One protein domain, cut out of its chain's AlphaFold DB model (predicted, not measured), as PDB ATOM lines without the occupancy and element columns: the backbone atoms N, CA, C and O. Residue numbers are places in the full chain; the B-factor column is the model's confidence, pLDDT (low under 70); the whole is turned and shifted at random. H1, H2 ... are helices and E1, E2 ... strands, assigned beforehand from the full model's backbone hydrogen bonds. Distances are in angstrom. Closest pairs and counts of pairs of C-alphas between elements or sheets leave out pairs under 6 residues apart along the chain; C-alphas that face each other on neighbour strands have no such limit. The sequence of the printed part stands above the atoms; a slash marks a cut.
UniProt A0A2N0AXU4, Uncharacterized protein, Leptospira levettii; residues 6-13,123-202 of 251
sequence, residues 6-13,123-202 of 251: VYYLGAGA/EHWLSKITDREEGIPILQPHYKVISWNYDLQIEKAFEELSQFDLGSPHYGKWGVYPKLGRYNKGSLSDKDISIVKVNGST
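What this domain is: This is residues 6 to 13 and 123 to 202 of the 251 residues of an uncharacterized protein of Leptospira levettii (UniProt A0A2N0AXU4). A small parallel sheet, E1 E4 E5, makes one side of a compact body; on its other side three short helices, H1, H2 and H3, gather about strand E3 of the hairpin E2 E3. Residues 181 to 187 stick out as a free loop. The printed part has 88 residues, ordered E1 H1 E2 E3 E4 H2 H3 E5 E6, class mixed, with a radius of gyration of the C-alphas of 12.4 A and spans of 35 by 32 by 26 A.

Where its parts are: E1, residues 6 to 9, begins at C-alpha 6 (89.404, 64.535, 33.804). After the cut come H1, 123 to 129, 10.3 A long; E2, 130 to 133; E3, 136 to 139; and E4, 143 to 147, 13.3 A. H2, 153 to 162, spans 14.0 A and H3, 169 to 174, 10.6 A. E5, 195 to 197, runs on into E6, 200 to 202, at 75 degrees, ending at C-alpha 202 (81.767, 45.197, 43.266).

How they stand to each other: E4 is the inner strand, parallel to E1 (N 7 to O 144, 2.8 A) and E5 (N 196 to O 145, 2.8 A). H2 only grazes this sheet, with residues 154 to 155. E4, H2 H3, E5 form a strand-helix-strand unit, parallel neighbour strands joined through helices, with a right-handed crossover. The hairpin E2 and E3 is antiparallel (N 131 to O 138, 2.9 A). The closest C-alphas of E3 and H3, Ile 138 and Trp 174, are 5.5 A apart. H1 and H2 touch at Glu 123 and Ala 157, 5.1 A, about perpendicular at 78 degrees. E6 pairs with no named strand. Every O i to N i+4 pair is within hydrogen-bond range in H2, 2 of 3 in H1 and 0 of 2 in H3, where 2 of 3 O i to N i+3 pairs are.

The domain as a whole: His 124 and Lys 185 have the C-alphas farthest apart, 35.5 A. Residues 14 to 122 are not printed; C-alphas 13 and 123 are 11.4 A apart. The link H3 to E5 is long. Residues 165 to 169, 183 and 185 to 186 have pLDDT under 70.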
ATOM      1  N   VAL A   6      89.439  65.773  33.018       95.81
ATOM      2  CA  VAL A   6      89.404  64.535  33.804       95.81
ATOM      3  C   VAL A   6      88.641  64.773  35.101       95.81
ATOM      4  O   VAL A   6      89.043  65.596  35.922       95.81
ATOM      5  N   TYR A   7      87.557  64.029  35.301       96.94
ATOM      6  CA  TYR A   7      86.837  63.982  36.568       96.94
ATOM      7  C   TYR A   7      87.444  62.925  37.478       96.94
ATOM      8  O   TYR A   7      87.674  61.789  37.061       96.94
ATOM      9  N   TYR A   8      87.660  63.301  38.733       96.06
ATOM     10  CA  TYR A   8      88.188  62.420  39.757       96.06
ATOM     11  C   TYR A   8      87.152  62.228  40.858       96.06
ATOM     12  O   TYR A   8      86.819  63.170  41.580       96.06
ATOM     13  N   LEU A   9      86.600  61.022  40.942       95.50
ATOM     14  CA  LEU A   9      85.470  60.711  41.804       95.50
ATOM     15  C   LEU A   9      85.911  59.891  43.006       95.50
ATOM     16  O   LEU A   9      86.575  58.862  42.869       95.50
ATOM     17  N   GLY A  10      85.480  60.350  44.178       91.69
ATOM     18  CA  GLY A  10      85.647  59.614  45.418       91.69
ATOM     19  C   GLY A  10      84.347  59.311  46.137       91.69
ATOM     20  O   GLY A  10      83.270  59.611  45.629       91.69
ATOM     21  N   ALA A  11      84.442  58.721  47.334       85.94
ATOM     22  CA  ALA A  11      83.295  58.112  48.016       85.94
ATOM     23  C   ALA A  11      82.148  59.108  48.258       85.94
ATOM     24  O   ALA A  11      80.978  58.740  48.230       85.94
ATOM     25  N   GLY A  12      82.473  60.397  48.411       91.25
ATOM     26  CA  GLY A  12      81.488  61.471  48.540       91.25
ATOM     27  C   GLY A  12      80.576  61.664  47.320       91.25
ATOM     28  O   GLY A  12      79.496  62.234  47.476       91.25
ATOM     29  N   ALA A  13      80.962  61.192  46.130       94.31
ATOM     30  CA  ALA A  13      80.135  61.238  44.922       94.31
ATOM     31  C   ALA A  13      78.931  60.282  44.994       94.31
ATOM     32  O   ALA A  13      77.907  60.570  44.390       94.31
ATOM     33  N   GLU A 123      73.361  60.981  37.571       91.75
ATOM     34  CA  GLU A 123      72.489  61.169  36.406       91.75
ATOM     35  C   GLU A 123      72.576  62.600  35.874       91.75
ATOM     36  O   GLU A 123      72.802  62.819  34.679       91.75
ATOM     37  N   HIS A 124      72.477  63.589  36.771       93.44
ATOM     38  CA  HIS A 124      72.603  64.988  36.385       93.44
ATOM     39  C   HIS A 124      73.969  65.271  35.753       93.44
ATOM     40  O   HIS A 124      74.034  65.875  34.685       93.44
ATOM     41  N   TRP A 125      75.052  64.823  36.387       96.44
ATOM     42  CA  TRP A 125      76.416  65.026  35.905       96.44
ATOM     43  C   TRP A 125      76.664  64.343  34.558       96.44
ATOM     44  O   TRP A 125      77.098  65.013  33.620       96.44
ATOM     45  N   LEU A 126      76.319  63.057  34.424       95.75
ATOM     46  CA  LEU A 126      76.460  62.298  33.181       95.75
ATOM     47  C   LEU A 126      75.687  62.967  32.042       95.75
ATOM     48  O   LEU A 126      76.265  63.179  30.982       95.75
ATOM     49  N   SER A 127      74.459  63.449  32.283       93.12
ATOM     50  CA  SER A 127      73.665  64.155  31.261       93.12
ATOM     51  C   SER A 127      74.349  65.392  30.652       93.12
ATOM     52  O   SER A 127      73.947  65.848  29.583       93.12
ATOM     53  N   LYS A 128      75.363  65.962  31.325       95.19
ATOM     54  CA  LYS A 128      76.130  67.130  30.850       95.19
ATOM     55  C   LYS A 128      77.402  66.772  30.094       95.19
ATOM     56  O   LYS A 128      77.939  67.633  29.402       95.19
ATOM     57  N   ILE A 129      77.903  65.556  30.268       95.31
ATOM     58  CA  ILE A 129      79.202  65.129  29.734       95.31
ATOM     59  C   ILE A 129      79.085  63.961  28.757       95.31
ATOM     60  O   ILE A 129      80.098  63.499  28.231       95.31
ATOM     61  N   THR A 130      77.866  63.481  28.514       94.75
ATOM     62  CA  THR A 130      77.568  62.443  27.530       94.75
ATOM     63  C   THR A 130      76.895  63.014  26.290       94.75
ATOM     64  O   THR A 130      76.009  63.856  26.412       94.75
ATOM     65  N   ASP A 131      77.235  62.465  25.127       92.44
ATOM     66  CA  ASP A 131      76.442  62.581  23.899       92.44
ATOM     67  C   ASP A 131      75.682  61.275  23.641       92.44
ATOM     68  O   ASP A 131      75.906  60.267  24.314       92.44
ATOM     69  N   ARG A 132      74.760  61.278  22.672       90.25
ATOM     70  CA  ARG A 132      74.055  60.063  22.243       90.25
ATOM     71  C   ARG A 132      74.588  59.576  20.902       90.25
ATOM     72  O   ARG A 132      74.422  60.253  19.892       90.25
ATOM     73  N   GLU A 133      75.122  58.361  20.884       87.38
ATOM     74  CA  GLU A 133      75.447  57.626  19.660       87.38
ATOM     75  C   GLU A 133      74.459  56.475  19.488       87.38
ATOM     76  O   GLU A 133      74.351  55.607  20.353       87.38
ATOM     77  N   GLU A 134      73.699  56.475  18.389       84.44
ATOM     78  CA  GLU A 134      72.644  55.473  18.138       84.44
ATOM     79  C   GLU A 134      71.634  55.369  19.302       84.44
ATOM     80  O   GLU A 134      71.129  54.298  19.627       84.44
ATOM     81  N   GLY A 135      71.363  56.494  19.972       83.00
ATOM     82  CA  GLY A 135      70.480  56.558  21.140       83.00
ATOM     83  C   GLY A 135      71.136  56.177  22.471       83.00
ATOM     84  O   GLY A 135      70.537  56.428  23.515       83.00
ATOM     85  N   ILE A 136      72.368  55.663  22.470       86.50
ATOM     86  CA  ILE A 136      73.088  55.231  23.673       86.50
ATOM     87  C   ILE A 136      73.914  56.403  24.220       86.50
ATOM     88  O   ILE A 136      74.706  56.974  23.466       86.50
ATOM     89  N   PRO A 137      73.761  56.777  25.505       90.94
ATOM     90  CA  PRO A 137      74.615  57.781  26.120       90.94
ATOM     91  C   PRO A 137      76.050  57.255  26.214       90.94
ATOM     92  O   PRO A 137      76.300  56.197  26.794       90.94
ATOM     93  N   ILE A 138      76.992  58.005  25.656       91.50
ATOM     94  CA  ILE A 138      78.426  57.738  25.734       91.50
ATOM     95  C   ILE A 138      79.154  58.991  26.208       91.50
ATOM     96  O   ILE A 138      78.735  60.112  25.924       91.50
ATOM     97  N   LEU A 139      80.248  58.821  26.947       93.00
ATOM     98  CA  LEU A 139      81.050  59.953  27.401       93.00
ATOM     99  C   LEU A 139      81.662  60.683  26.193       93.00
ATOM    100  O   LEU A 139      82.245  60.032  25.325       93.00
ATOM    101  N   GLN A 140      81.557  62.015  26.143       92.12
ATOM    102  CA  GLN A 140      82.170  62.785  25.056       92.12
ATOM    103  C   GLN A 140      83.696  62.562  25.045       92.12
ATOM    104  O   GLN A 140      84.302  62.497  26.118       92.12
ATOM    105  N   PRO A 141      84.355  62.483  23.871       89.06
ATOM    106  CA  PRO A 141      85.746  62.027  23.777       89.06
ATOM    107  C   PRO A 141      86.786  62.822  24.586       89.06
ATOM    108  O   PRO A 141      87.832  62.266  24.927       89.06
ATOM    109  N   HIS A 142      86.538  64.105  24.880       91.38
ATOM    110  CA  HIS A 142      87.426  64.967  25.679       91.38
ATOM    111  C   HIS A 142      87.191  64.872  27.190       91.38
ATOM    112  O   HIS A 142      87.994  65.403  27.958       91.38
ATOM    113  N   TYR A 143      86.134  64.195  27.638       94.50
ATOM    114  CA  TYR A 143      85.944  63.878  29.048       94.50
ATOM    115  C   TYR A 143      86.517  62.503  29.371       94.50
ATOM    116  O   TYR A 143      86.380  61.549  28.606       94.50
ATOM    117  N   LYS A 144      87.150  62.393  30.538       94.38
ATOM    118  CA  LYS A 144      87.575  61.121  31.130       94.38
ATOM    119  C   LYS A 144      87.186  61.088  32.597       94.38
ATOM    120  O   LYS A 144      87.093  62.128  33.246       94.38
ATOM    121  N   VAL A 145      86.977  59.889  33.123       96.50
ATOM    122  CA  VAL A 145      86.593  59.684  34.520       96.50
ATOM    123  C   VAL A 145      87.558  58.707  35.161       96.50
ATOM    124  O   VAL A 145      87.830  57.638  34.622       96.50
ATOM    125  N   ILE A 146      88.044  59.058  36.342       96.00
ATOM    126  CA  ILE A 146      88.761  58.153  37.228       96.00
ATOM    127  C   ILE A 146      87.957  58.077  38.521       96.00
ATOM    128  O   ILE A 146      87.630  59.100  39.118       96.00
ATOM    129  N   SER A 147      87.630  56.863  38.944       94.62
ATOM    130  CA  SER A 147      86.918  56.589  40.185       94.62
ATOM    131  C   SER A 147      87.703  55.585  41.016       94.62
ATOM    132  O   SER A 147      88.215  54.591  40.497       94.62
ATOM    133  N   TRP A 148      87.784  55.830  42.319       92.38
ATOM    134  CA  TRP A 148      88.252  54.830  43.282       92.38
ATOM    135  C   TRP A 148      87.099  54.175  44.053       92.38
ATOM    136  O   TRP A 148      87.341  53.403  44.980       92.38
ATOM    137  N   ASN A 149      85.850  54.509  43.710       91.94
ATOM    138  CA  ASN A 149      84.675  53.963  44.376       91.94
ATOM    139  C   ASN A 149      84.433  52.513  43.965       91.94
ATOM    140  O   ASN A 149      84.608  52.134  42.807       91.94
ATOM    141  N   TYR A 150      83.978  51.725  44.933       91.06
ATOM    142  CA  TYR A 150      83.684  50.303  44.775       91.06
ATOM    143  C   TYR A 150      82.276  50.015  44.241       91.06
ATOM    144  O   TYR A 150      82.032  48.928  43.713       91.06
ATOM    145  N   ASP A 151      81.352  50.958  44.440       92.62
ATOM    146  CA  ASP A 151      79.935  50.870  44.068       92.62
ATOM    147  C   ASP A 151      79.712  50.889  42.547       92.62
ATOM    148  O   ASP A 151      80.653  51.111  41.788       92.62
ATOM    149  N   LEU A 152      78.475  50.652  42.092       91.56
ATOM    150  CA  LEU A 152      78.107  50.695  40.664       91.56
ATOM    151  C   LEU A 152      77.398  51.997  40.252       91.56
ATOM    152  O   LEU A 152      76.615  51.986  39.307       91.56
ATOM    153  N   GLN A 153      77.569  53.109  40.971       94.00
ATOM    154  CA  GLN A 153      76.704  54.282  40.774       94.00
ATOM    155  C   GLN A 153      76.851  54.931  39.391       94.00
ATOM    156  O   GLN A 153      75.859  55.382  38.823       94.00
ATOM    157  N   ILE A 154      78.058  54.922  38.809       93.75
ATOM    158  CA  ILE A 154      78.280  55.408  37.437       93.75
ATOM    159  C   ILE A 154      77.526  54.521  36.447       93.75
ATOM    160  O   ILE A 154      76.791  55.016  35.598       93.75
ATOM    161  N   GLU A 155      77.702  53.207  36.565       90.06
ATOM    162  CA  GLU A 155      77.106  52.220  35.676       90.06
ATOM    163  C   GLU A 155      75.575  52.239  35.768       90.06
ATOM    164  O   GLU A 155      74.903  52.261  34.739       90.06
ATOM    165  N   LYS A 156      75.021  52.316  36.984       90.00
ATOM    166  CA  LYS A 156      73.575  52.422  37.215       90.00
ATOM    167  C   LYS A 156      72.986  53.720  36.656       90.00
ATOM    168  O   LYS A 156      71.905  53.698  36.081       90.00
ATOM    169  N   ALA A 157      73.696  54.841  36.773       92.38
ATOM    170  CA  ALA A 157      73.238  56.104  36.198       92.38
ATOM    171  C   ALA A 157      73.265  56.087  34.658       92.38
ATOM    172  O   ALA A 157      72.367  56.628  34.016       92.38
ATOM    173  N   PHE A 158      74.257  55.437  34.041       90.88
ATOM    174  CA  PHE A 158      74.244  55.205  32.596       90.88
ATOM    175  C   PHE A 158      73.092  54.292  32.163       90.88
ATOM    176  O   PHE A 158      72.446  54.562  31.150       90.88
ATOM    177  N   GLU A 159      72.827  53.232  32.926       86.62
ATOM    178  CA  GLU A 159      71.680  52.346  32.732       86.62
ATOM    179  C   GLU A 159      70.369  53.150  32.727       86.62
ATOM    180  O   GLU A 159      69.637  53.085  31.738       86.62
ATOM    181  N   GLU A 160      70.146  54.007  33.727       88.00
ATOM    182  CA  GLU A 160      68.959  54.872  33.815       88.00
ATOM    183  C   GLU A 160      68.845  55.832  32.613       88.00
ATOM    184  O   GLU A 160      67.809  55.907  31.951       88.00
ATOM    185  N   LEU A 161      69.939  56.510  32.242       88.81
ATOM    186  CA  LEU A 161      69.963  57.438  31.100       88.81
ATOM    187  C   LEU A 161      69.745  56.756  29.743       88.81
ATOM    188  O   LEU A 161      69.275  57.384  28.778       88.81
ATOM    189  N   SER A 162      70.164  55.497  29.642       85.06
ATOM    190  CA  SER A 162      70.102  54.705  28.419       85.06
ATOM    191  C   SER A 162      68.798  53.926  28.277       85.06
ATOM    192  O   SER A 162      68.431  53.591  27.155       85.06
ATOM    193  N   GLN A 163      68.103  53.672  29.391       80.31
ATOM    194  CA  GLN A 163      66.983  52.732  29.495       80.31
ATOM    195  C   GLN A 163      67.357  51.297  29.068       80.31
ATOM    196  O   GLN A 163      66.481  50.493  28.747       80.31
ATOM    197  N   PHE A 164      68.654  50.963  29.074       76.38
ATOM    198  CA  PHE A 164      69.180  49.625  28.815       76.38
ATOM    199  C   PHE A 164      69.772  49.018  30.078       76.38
ATOM    200  O   PHE A 164      70.444  49.688  30.855       76.38
ATOM    201  N   ASP A 165      69.584  47.713  30.231       69.50
ATOM    202  CA  ASP A 165      70.126  46.947  31.347       69.50
ATOM    203  C   ASP A 165      71.666  46.900  31.345       69.50
ATOM    204  O   ASP A 165      72.287  46.810  30.279       69.50
ATOM    205  N   LEU A 166      72.287  46.854  32.534       65.94
ATOM    206  CA  LEU A 166      73.741  46.630  32.703       65.94
ATOM    207  C   LEU A 166      74.261  45.374  31.983       65.94
ATOM    208  O   LEU A 166      75.414  45.331  31.562       65.94
ATOM    209  N   GLY A 167      73.408  44.359  31.821       63.03
ATOM    210  CA  GLY A 167      73.719  43.126  31.091       63.03
ATOM    211  C   GLY A 167      73.597  43.237  29.567       63.03
ATOM    212  O   GLY A 167      73.824  42.253  28.865       63.03
ATOM    213  N   SER A 168      73.210  44.398  29.031       69.19
ATOM    214  CA  SER A 168      73.079  44.597  27.588       69.19
ATOM    215  C   SER A 168      74.455  44.635  26.900       69.19
ATOM    216  O   SER A 168      75.437  45.115  27.476       69.19
ATOM    217  N   PRO A 169      74.558  44.214  25.623       68.56
ATOM    218  CA  PRO A 169      75.809  44.312  24.859       68.56
ATOM    219  C   PRO A 169      76.310  45.761  24.704       68.56
ATOM    220  O   PRO A 169      77.459  45.988  24.323       68.56
ATOM    221  N   HIS A 170      75.468  46.752  25.011       72.94
ATOM    222  CA  HIS A 170      75.798  48.170  24.958       72.94
ATOM    223  C   HIS A 170      76.691  48.637  26.111       72.94
ATOM    224  O   HIS A 170      77.356  49.657  25.949       72.94
ATOM    225  N   TYR A 171      76.802  47.875  27.207       75.44
ATOM    226  CA  TYR A 171      77.701  48.185  28.327       75.44
ATOM    227  C   TYR A 171      79.147  48.445  27.868       75.44
ATOM    228  O   TYR A 171      79.825  49.354  28.351       75.44
ATOM    229  N   GLY A 172      79.611  47.709  26.850       78.12
ATOM    230  CA  GLY A 172      80.941  47.898  26.268       78.12
ATOM    231  C   GLY A 172      81.185  49.296  25.680       78.12
ATOM    232  O   GLY A 172      82.340  49.726  25.624       78.12
ATOM    233  N   LYS A 173      80.125  50.024  25.289       83.50
ATOM    234  CA  LYS A 173      80.209  51.380  24.723       83.50
ATOM    235  C   LYS A 173      80.486  52.459  25.777       83.50
ATOM    236  O   LYS A 173      80.994  53.516  25.421       83.50
ATOM    237  N   TRP A 174      80.227  52.209  27.063       87.81
ATOM    238  CA  TRP A 174      80.523  53.192  28.120       87.81
ATOM    239  C   TRP A 174      82.016  53.290  28.451       87.81
ATOM    240  O   TRP A 174      82.447  54.232  29.113       87.81
ATOM    241  N   GLY A 175      82.830  52.342  27.973       89.12
ATOM    242  CA  GLY A 175      84.284  52.401  28.119       89.12
ATOM    243  C   GLY A 175      84.757  52.294  29.572       89.12
ATOM    244  O   GLY A 175      85.767  52.910  29.919       89.12
ATOM    245  N   VAL A 176      84.032  51.547  30.414       90.00
ATOM    246  CA  VAL A 176      84.403  51.272  31.812       90.00
ATOM    247  C   VAL A 176      85.535  50.246  31.867       90.00
ATOM    248  O   VAL A 176      85.447  49.179  31.262       90.00
ATOM    249  N   TYR A 177      86.596  50.562  32.603       89.25
ATOM    250  CA  TYR A 177      87.724  49.680  32.883       89.25
ATOM    251  C   TYR A 177      87.790  49.334  34.385       89.25
ATOM    252  O   TYR A 177      87.677  50.260  35.193       89.25
ATOM    253  N   PRO A 178      88.037  48.066  34.787       86.38
ATOM    254  CA  PRO A 178      88.308  46.895  33.941       86.38
ATOM    255  C   PRO A 178      87.110  46.476  33.081       86.38
ATOM    256  O   PRO A 178      85.984  46.413  33.568       86.38
ATOM    257  N   LYS A 179      87.352  46.192  31.795       82.81
ATOM    258  CA  LYS A 179      86.300  45.721  30.886       82.81
ATOM    259  C   LYS A 179      86.007  44.243  31.129       82.81
ATOM    260  O   LYS A 179      86.932  43.509  31.459       82.81
ATOM    261  N   LEU A 180      84.760  43.818  30.916       81.94
ATOM    262  CA  LEU A 180      84.371  42.403  30.947       81.94
ATOM    263  C   LEU A 180      84.939  41.650  29.737       81.94
ATOM    264  O   LEU A 180      84.957  42.181  28.631       81.94
ATOM    265  N   GLY A 181      85.351  40.404  29.934       81.00
ATOM    266  CA  GLY A 181      85.963  39.560  28.919       81.00
ATOM    267  C   GLY A 181      87.480  39.427  29.067       81.00
ATOM    268  O   GLY A 181      88.117  39.950  29.989       81.00
ATOM    269  N   ARG A 182      88.067  38.629  28.171       75.06
ATOM    270  CA  ARG A 182      89.502  38.333  28.146       75.06
ATOM    271  C   ARG A 182      90.228  39.330  27.254       75.06
ATOM    272  O   ARG A 182      89.854  39.522  26.101       75.06
ATOM    273  N   TYR A 183      91.320  39.898  27.761       68.38
ATOM    274  CA  TYR A 183      92.128  40.870  27.025       68.38
ATOM    275  C   TYR A 183      93.576  40.416  26.905       68.38
ATOM    276  O   TYR A 183      94.187  39.949  27.868       68.38
ATOM    277  N   ASN A 184      94.139  40.587  25.712       71.38
ATOM    278  CA  ASN A 184      95.564  40.393  25.490       71.38
ATOM    279  C   ASN A 184      96.316  41.661  25.905       71.38
ATOM    280  O   ASN A 184      95.823  42.782  25.766       71.38
ATOM    281  N   LYS A 185      97.546  41.505  26.394       65.38
ATOM    282  CA  LYS A 185      98.398  42.651  26.731       65.38
ATOM    283  C   LYS A 185      98.589  43.525  25.481       65.38
ATOM    284  O   LYS A 185      99.096  43.041  24.476       65.38
ATOM    285  N   GLY A 186      98.169  44.791  25.549       66.81
ATOM    286  CA  GLY A 186      98.235  45.744  24.430       66.81
ATOM    287  C   GLY A 186      96.991  45.814  23.533       66.81
ATOM    288  O   GLY A 186      97.005  46.571  22.571       66.81
ATOM    289  N   SER A 187      95.910  45.079  23.833       71.31
ATOM    290  CA  SER A 187      94.664  45.134  23.045       71.31
ATOM    291  C   SER A 187      93.728  46.294  23.408       71.31
ATOM    292  O   SER A 187      92.632  46.369  22.866       71.31
ATOM    293  N   LEU A 188      94.105  47.144  24.366       73.12
ATOM    294  CA  LEU A 188      93.310  48.287  24.812       73.12
ATOM    295  C   LEU A 188      94.000  49.576  24.378       73.12
ATOM    296  O   LEU A 188      95.191  49.747  24.635       73.12
ATOM    297  N   SER A 189      93.247  50.474  23.747       78.12
ATOM    298  CA  SER A 189      93.687  51.834  23.445       78.12
ATOM    299  C   SER A 189      92.992  52.856  24.349       78.12
ATOM    300  O   SER A 189      91.905  52.609  24.868       78.12
ATOM    301  N   ASP A 190      93.570  54.049  24.483       73.94
ATOM    302  CA  ASP A 190      92.976  55.157  25.255       73.94
ATOM    303  C   ASP A 190      91.612  55.621  24.705       73.94
ATOM    304  O   ASP A 190      90.839  56.296  25.391       73.94
ATOM    305  N   LYS A 191      91.299  55.265  23.453       78.94
ATOM    306  CA  LYS A 191      89.990  55.515  22.835       78.94
ATOM    307  C   LYS A 191      88.923  54.550  23.342       78.94
ATOM    308  O   LYS A 191      87.752  54.899  23.355       78.94
ATOM    309  N   ASP A 192      89.335  53.368  23.790       80.19
ATOM    310  CA  ASP A 192      88.445  52.319  24.275       80.19
ATOM    311  C   ASP A 192      88.051  52.512  25.744       80.19
ATOM    312  O   ASP A 192      87.152  51.819  26.227       80.19
ATOM    313  N   ILE A 193      88.750  53.396  26.464       88.25
ATOM    314  CA  ILE A 193      88.615  53.599  27.907       88.25
ATOM    315  C   ILE A 193      88.207  55.043  28.176       88.25
ATOM    316  O   ILE A 193      88.969  55.978  27.937       88.25
ATOM    317  N   SER A 194      87.016  55.216  28.728       92.25
ATOM    318  CA  SER A 194      86.456  56.515  29.109       92.25
ATOM    319  C   SER A 194      86.379  56.673  30.623       92.25
ATOM    320  O   SER A 194      86.527  57.782  31.139       92.25
ATOM    321  N   ILE A 195      86.191  55.560  31.336       94.12
ATOM    322  CA  ILE A 195      85.998  55.513  32.782       94.12
ATOM    323  C   ILE A 195      86.942  54.458  33.354       94.12
ATOM    324  O   ILE A 195      86.922  53.307  32.931       94.12
ATOM    325  N   VAL A 196      87.763  54.832  34.331       93.81
ATOM    326  CA  VAL A 196      88.696  53.926  35.010       93.81
ATOM    327  C   VAL A 196      88.277  53.764  36.463       93.81
ATOM    328  O   VAL A 196      88.287  54.733  37.220       93.81
ATOM    329  N   LYS A 197      87.967  52.530  36.868       93.31
ATOM    330  CA  LYS A 197      87.742  52.150  38.264       93.31
ATOM    331  C   LYS A 197      89.024  51.559  38.825       93.31
ATOM    332  O   LYS A 197      89.309  50.375  38.658       93.31
ATOM    333  N   VAL A 198      89.830  52.410  39.453       92.00
ATOM    334  CA  VAL A 198      91.202  52.079  39.885       92.00
ATOM    335  C   VAL A 198      91.205  50.923  40.885       92.00
ATOM    336  O   VAL A 198      92.023  50.012  40.797       92.00
ATOM    337  N   ASN A 199      90.228  50.935  41.785       90.19
ATOM    338  CA  ASN A 199      90.051  49.929  42.823       90.19
ATOM    339  C   ASN A 199      89.205  48.730  42.361       90.19
ATOM    340  O   ASN A 199      88.887  47.846  43.158       90.19
ATOM    341  N   GLY A 200      88.854  48.685  41.075       88.31
ATOM    342  CA  GLY A 200      87.907  47.729  40.526       88.31
ATOM    343  C   GLY A 200      86.467  48.034  40.935       88.31
ATOM    344  O   GLY A 200      86.115  49.182  41.204       88.31
ATOM    345  N   SER A 201      85.614  47.015  40.922       88.25
ATOM    346  CA  SER A 201      84.175  47.186  41.104       88.25
ATOM    347  C   SER A 201      83.550  45.992  41.802       88.25
ATOM    348  O   SER A 201      83.913  44.840  41.544       88.25
ATOM    349  N   THR A 202      82.557  46.256  42.649       88.38
ATOM    350  CA  THR A 202      81.767  45.197  43.266       88.38
ATOM    351  C   THR A 202      81.125  44.275  42.214       88.38
ATOM    352  O   THR A 202      80.714  44.717  41.141       88.38
TER     353      THR A 202